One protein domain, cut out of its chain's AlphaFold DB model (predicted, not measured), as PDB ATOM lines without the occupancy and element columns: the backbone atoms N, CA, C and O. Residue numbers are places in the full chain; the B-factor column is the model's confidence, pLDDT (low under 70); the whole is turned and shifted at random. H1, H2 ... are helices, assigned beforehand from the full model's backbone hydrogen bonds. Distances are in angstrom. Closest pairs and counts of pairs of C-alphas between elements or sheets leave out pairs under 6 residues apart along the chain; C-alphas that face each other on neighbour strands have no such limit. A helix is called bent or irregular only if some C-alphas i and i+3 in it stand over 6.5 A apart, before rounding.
ATOM      1  N   CYS A 213     -10.505 -11.888  74.578       54.81
ATOM      2  CA  CYS A 213     -11.256 -10.833  75.261       54.81
ATOM      3  C   CYS A 213     -10.710  -9.486  74.762       54.81
ATOM      4  O   CYS A 213      -9.511  -9.233  74.906       54.81
ATOM      5  N   GLU A 214     -11.543  -8.686  74.090       57.81
ATOM      6  CA  GLU A 214     -11.144  -7.419  73.473       57.81
ATOM      7  C   GLU A 214     -10.423  -6.569  74.528       57.81
ATOM      8  O   GLU A 214     -11.003  -6.184  75.543       57.81
ATOM      9  N   LYS A 215      -9.116  -6.344  74.324       58.88
ATOM     10  CA  LYS A 215      -8.255  -5.593  75.256       58.88
ATOM     11  C   LYS A 215      -8.880  -4.255  75.654       58.88
ATOM     12  O   LYS A 215      -8.735  -3.840  76.801       58.88
ATOM     13  N   ASP A 216      -9.627  -3.669  74.731       61.00
ATOM     14  CA  ASP A 216     -10.336  -2.402  74.823       61.00
ATOM     15  C   ASP A 216     -11.317  -2.346  76.022       61.00
ATOM     16  O   ASP A 216     -11.451  -1.305  76.667       61.00
ATOM     17  N   ASP A 217     -11.940  -3.468  76.414       68.25
ATOM     18  CA  ASP A 217     -12.887  -3.519  77.544       68.25
ATOM     19  C   ASP A 217     -12.201  -3.609  78.919       68.25
ATOM     20  O   ASP A 217     -12.809  -3.321  79.953       68.25
ATOM     21  N   ILE A 218     -10.927  -4.003  78.957       66.25
ATOM     22  CA  ILE A 218     -10.104  -3.992  80.177       66.25
ATOM     23  C   ILE A 218      -9.336  -2.667  80.268       66.25
ATOM     24  O   ILE A 218      -9.082  -2.177  81.371       66.25
ATOM     25  N   GLU A 219      -9.028  -2.061  79.121       70.19
ATOM     26  CA  GLU A 219      -8.292  -0.806  79.004       70.19
ATOM     27  C   GLU A 219      -8.997   0.337  79.743       70.19
ATOM     28  O   GLU A 219      -8.337   1.042  80.488       70.19
ATOM     29  N   TRP A 220     -10.334   0.442  79.716       68.94
ATOM     30  CA  TRP A 220     -11.026   1.498  80.478       68.94
ATOM     31  C   TRP A 220     -10.990   1.300  82.006       68.94
ATOM     32  O   TRP A 220     -11.020   2.279  82.752       68.94
ATOM     33  N   ILE A 221     -10.938   0.053  82.500       69.00
ATOM     34  CA  ILE A 221     -10.800  -0.239  83.941       69.00
ATOM     35  C   ILE A 221      -9.372   0.062  84.382       69.00
ATOM     36  O   ILE A 221      -9.172   0.608  85.467       69.00
ATOM     37  N   ILE A 222      -8.392  -0.274  83.538       69.88
ATOM     38  CA  ILE A 222      -6.994   0.097  83.742       69.88
ATOM     39  C   ILE A 222      -6.868   1.618  83.711       69.88
ATOM     40  O   ILE A 222      -6.363   2.143  84.684       69.88
ATOM     41  N   ASP A 223      -7.433   2.331  82.736       69.62
ATOM     42  CA  ASP A 223      -7.438   3.801  82.654       69.62
ATOM     43  C   ASP A 223      -8.144   4.466  83.848       69.62
ATOM     44  O   ASP A 223      -7.765   5.549  84.292       69.62
ATOM     45  N   TYR A 224      -9.187   3.831  84.392       67.56
ATOM     46  CA  TYR A 224      -9.881   4.308  85.591       67.56
ATOM     47  C   TYR A 224      -9.050   4.100  86.872       67.56
ATOM     48  O   TYR A 224      -9.190   4.856  87.840       67.56
ATOM     49  N   LEU A 225      -8.205   3.065  86.889       62.31
ATOM     50  CA  LEU A 225      -7.323   2.691  87.998       62.31
ATOM     51  C   LEU A 225      -5.927   3.309  87.903       62.31
ATOM     52  O   LEU A 225      -5.283   3.492  88.938       62.31
ATOM     53  N   GLU A 226      -5.455   3.614  86.699       64.50
ATOM     54  CA  GLU A 226      -4.188   4.271  86.449       64.50
ATOM     55  C   GLU A 226      -4.343   5.718  86.912       64.50
ATOM     56  O   GLU A 226      -5.194   6.461  86.412       64.50
ATOM     57  N   PRO A 227      -3.559   6.158  87.910       54.62
ATOM     58  CA  PRO A 227      -3.542   7.561  88.262       54.62
ATOM     59  C   PRO A 227      -3.213   8.357  87.002       54.62
ATOM     60  O   PRO A 227      -2.233   8.063  86.317       54.62
ATOM     61  N   THR A 228      -3.991   9.400  86.714       53.19
ATOM     62  CA  THR A 228      -3.657  10.398  85.695       53.19
ATOM     63  C   THR A 228      -2.441  11.205  86.159       53.19
ATOM     64  O   THR A 228      -2.548  12.388  86.476       53.19
ATOM     65  N   SER A 229      -1.275  10.577  86.272       49.62
ATOM     66  CA  SER A 229      -0.005  11.247  86.493       49.62
ATOM     67  C   SER A 229       0.796  11.156  85.206       49.62
ATOM     68  O   SER A 229       1.428  10.143  84.899       49.62
ATOM     69  N   TYR A 230       0.784  12.254  84.455       45.56
ATOM     70  CA  TYR A 230       1.913  12.609  83.605       45.56
ATOM     71  C   TYR A 230       3.186  12.445  84.465       45.56
ATOM     72  O   TYR A 230       3.289  13.101  85.493       45.56
ATOM     73  N   GLU A 231       4.095  11.545  84.068       45.81
ATOM     74  CA  GLU A 231       5.325  11.124  84.784       45.81
ATOM     75  C   GLU A 231       5.192  10.001  85.841       45.81
ATOM     76  O   GLU A 231       5.417  10.223  87.022       45.81
ATOM     77  N   ARG A 232       4.915   8.766  85.389       44.12
ATOM     78  CA  ARG A 232       5.462   7.442  85.823       44.12
ATOM     79  C   ARG A 232       5.722   7.082  87.306       44.12
ATOM     80  O   ARG A 232       6.248   5.999  87.549       44.12
ATOM     81  N   PHE A 233       5.341   7.886  88.288       42.84
ATOM     82  CA  PHE A 233       5.421   7.552  89.706       42.84
ATOM     83  C   PHE A 233       4.015   7.564  90.302       42.84
ATOM     84  O   PHE A 233       3.440   8.626  90.536       42.84
ATOM     85  N   ILE A 234       3.476   6.371  90.570       56.34
ATOM     86  CA  ILE A 234       2.249   6.207  91.353       56.34
ATOM     87  C   ILE A 234       2.543   6.735  92.755       56.34
ATOM     88  O   ILE A 234       3.350   6.172  93.495       56.34
ATOM     89  N   ASN A 235       1.913   7.848  93.110       61.94
ATOM     90  CA  ASN A 235       1.994   8.374  94.458       61.94
ATOM     91  C   ASN A 235       0.997   7.604  95.333       61.94
ATOM     92  O   ASN A 235      -0.178   7.956  95.375       61.94
ATOM     93  N   LEU A 236       1.467   6.558  96.016       63.25
ATOM     94  CA  LEU A 236       0.654   5.752  96.940       63.25
ATOM     95  C   LEU A 236       0.049   6.583  98.092       63.25
ATOM     96  O   LEU A 236      -0.943   6.174  98.688       63.25
ATOM     97  N   ASP A 237       0.586   7.781  98.343       67.56
ATOM     98  CA  ASP A 237       0.065   8.743  99.320       67.56
ATOM     99  C   ASP A 237      -1.027   9.672  98.750       67.56
ATOM    100  O   ASP A 237      -1.412  10.647  99.400       67.56
ATOM    101  N   ASP A 238      -1.503   9.456  97.519       82.06
ATOM    102  CA  ASP A 238      -2.630  10.221  96.987       82.06
ATOM    103  C   ASP A 238      -3.931   9.781  97.675       82.06
ATOM    104  O   ASP A 238      -4.457   8.683  97.480       82.06
ATOM    105  N   GLU A 239      -4.444  10.660  98.529       84.12
ATOM    106  CA  GLU A 239      -5.669  10.449  99.291       84.12
ATOM    107  C   GLU A 239      -6.875  10.195  98.378       84.12
ATOM    108  O   GLU A 239      -7.733   9.359  98.676       84.12
ATOM    109  N   GLU A 240      -6.920  10.859  97.220       86.12
ATOM    110  CA  GLU A 240      -7.992  10.672  96.254       86.12
ATOM    111  C   GLU A 240      -7.900   9.292  95.596       86.12
ATOM    112  O   GLU A 240      -8.922   8.614  95.447       86.12
ATOM    113  N   TYR A 241      -6.684   8.838  95.286       87.31
ATOM    114  CA  TYR A 241      -6.430   7.483  94.800       87.31
ATOM    115  C   TYR A 241      -6.851   6.431  95.831       87.31
ATOM    116  O   TYR A 241      -7.635   5.538  95.509       87.31
ATOM    117  N   ASN A 242      -6.428   6.570  97.090       86.62
ATOM    118  CA  ASN A 242      -6.783   5.626  98.150       86.62
ATOM    119  C   ASN A 242      -8.301   5.577  98.386       86.62
ATOM    120  O   ASN A 242      -8.879   4.497  98.523       86.62
ATOM    121  N   LYS A 243      -8.982   6.725  98.325       91.62
ATOM    122  CA  LYS A 243     -10.445   6.805  98.418       91.62
ATOM    123  C   LYS A 243     -11.147   6.139  97.233       91.62
ATOM    124  O   LYS A 243     -12.151   5.451  97.432       91.62
ATOM    125  N   ARG A 244     -10.646   6.319  96.004       89.19
ATOM    126  CA  ARG A 244     -11.156   5.627  94.802       89.19
ATOM    127  C   ARG A 244     -10.929   4.116  94.899       89.19
ATOM    128  O   ARG A 244     -11.860   3.358  94.638       89.19
ATOM    129  N   ARG A 245      -9.751   3.686  95.358       86.62
ATOM    130  CA  ARG A 245      -9.396   2.276  95.568       86.62
ATOM    131  C   ARG A 245     -10.321   1.601  96.582       86.62
ATOM    132  O   ARG A 245     -10.884   0.556  96.283       86.62
ATOM    133  N   CYS A 246     -10.566   2.229  97.734       91.62
ATOM    134  CA  CYS A 246     -11.506   1.706  98.731       91.62
ATOM    135  C   CYS A 246     -12.935   1.576  98.178       91.62
ATOM    136  O   CYS A 246     -13.574   0.545  98.381       91.62
ATOM    137  N   ARG A 247     -13.414   2.564  97.404       92.25
ATOM    138  CA  ARG A 247     -14.727   2.481  96.734       92.25
ATOM    139  C   ARG A 247     -14.825   1.294  95.777       92.25
ATOM    140  O   ARG A 247     -15.860   0.640  95.758       92.25
ATOM    141  N   LEU A 248     -13.776   1.024  95.001       87.88
ATOM    142  CA  LEU A 248     -13.743  -0.101  94.061       87.88
ATOM    143  C   LEU A 248     -13.737  -1.458  94.762       87.88
ATOM    144  O   LEU A 248     -14.377  -2.392  94.293       87.88
ATOM    145  N   LEU A 249     -13.057  -1.553  95.903       88.44
ATOM    146  CA  LEU A 249     -13.015  -2.765  96.718       88.44
ATOM    147  C   LEU A 249     -14.275  -2.957  97.582       88.44
ATOM    148  O   LEU A 249     -14.388  -3.968  98.268       88.44
ATOM    149  N   GLY A 250     -15.213  -2.001  97.575       91.31
ATOM    150  CA  GLY A 250     -16.406  -2.046  98.422       91.31
ATOM    151  C   GLY A 250     -16.109  -1.896  99.917       91.31
ATOM    152  O   GLY A 250     -16.941  -2.266 100.739       91.31
ATOM    153  N   ILE A 251     -14.940  -1.355 100.282       94.19
ATOM    154  CA  ILE A 251     -14.530  -1.145 101.676       94.19
ATOM    155  C   ILE A 251     -14.677   0.335 102.065       94.19
ATOM    156  O   ILE A 251     -14.420   1.225 101.246       94.19
ATOM    157  N   PRO A 252     -15.088   0.643 103.308       91.88
ATOM    158  CA  PRO A 252     -15.144   2.021 103.773       91.88
ATOM    159  C   PRO A 252     -13.730   2.610 103.831       91.88
ATOM    160  O   PRO A 252     -12.820   2.023 104.411       91.88
ATOM    161  N   TYR A 253     -13.548   3.787 103.231       94.12
ATOM    162  CA  TYR A 253     -12.307   4.541 103.373       94.12
ATOM    163  C   TYR A 253     -12.244   5.160 104.772       94.12
ATOM    164  O   TYR A 253     -13.148   5.908 105.151       94.12
ATOM    165  N   ILE A 254     -11.182   4.858 105.518       91.50
ATOM    166  CA  ILE A 254     -10.897   5.466 106.818       91.50
ATOM    167  C   ILE A 254      -9.888   6.586 106.575       91.50
ATOM    168  O   ILE A 254      -8.762   6.329 106.157       91.50
ATOM    169  N   GLU A 255     -10.316   7.828 106.801       90.12
ATOM    170  CA  GLU A 255      -9.442   8.992 106.670       90.12
ATOM    171  C   GLU A 255      -8.329   8.908 107.727       90.12
ATOM    172  O   GLU A 255      -8.627   8.685 108.909       90.12
ATOM    173  N   PRO A 256      -7.049   9.024 107.331       87.62
ATOM    174  CA  PRO A 256      -5.953   8.920 108.274       87.62
ATOM    175  C   PRO A 256      -6.031  10.063 109.293       87.62
ATOM    176  O   PRO A 256      -6.359  11.195 108.929       87.62
TER     177      PRO A 256
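Overview. This is residues 213 to 256 of the 314 residues of an uncharacterized protein of Tanacetum cinerariifolium (UniProt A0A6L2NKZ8). Two short helices, H1 and H2, are set at a steep angle in a flat, open arrangement, with the end of H1 pointing toward H2 and a long loop, residues 226 to 238, arching out between them. Residues 213 to 223, of which 215 to 223 belong to H1, stick out as a free arm, while the last residues, 249 to 256, fold back past H2. The printed part has 44 residues with two named helices, H1 then H2, and no named strand; the class is all helix, though under half of the residues, 21 of 44, are in named elements. The whole is loose, with a radius of gyration of the C-alphas of 12.3 A and spans of 38 by 28 by 9 A.

Along the chain. H1 holds residues 215 to 225 and measures 15.2 A from C-alpha 215 at (-8.255, -5.593, 75.256) to C-alpha 225. It is neither bent nor irregular, but only just: C-alphas 217 and 220 are 6.1 A apart. H2 holds residues 239 to 248 and measures 14.3 A, ending at C-alpha 248 at (-13.743, -0.101, 94.061).

Arrangement. H1 and H2 are close but not clearly touching; their closest C-alphas, those of Leu 225 and Arg 245, are 7.9 A apart. They run opposite ways at a steep tilt of 48 degrees. In H2 every O i to N i+4 pair is within hydrogen-bond range; in H1, 5 of 7 are.

Size, cuts and confidence. The two C-alphas farthest apart, those of Cys 213 and Pro 256, are 38.8 A apart. The printed part has no cut. The link from H1 to H2, 13 residues, is long. The model's mean pLDDT over the printed part is 72.5, and residues 213 to 218 and 220 to 237 are under 70.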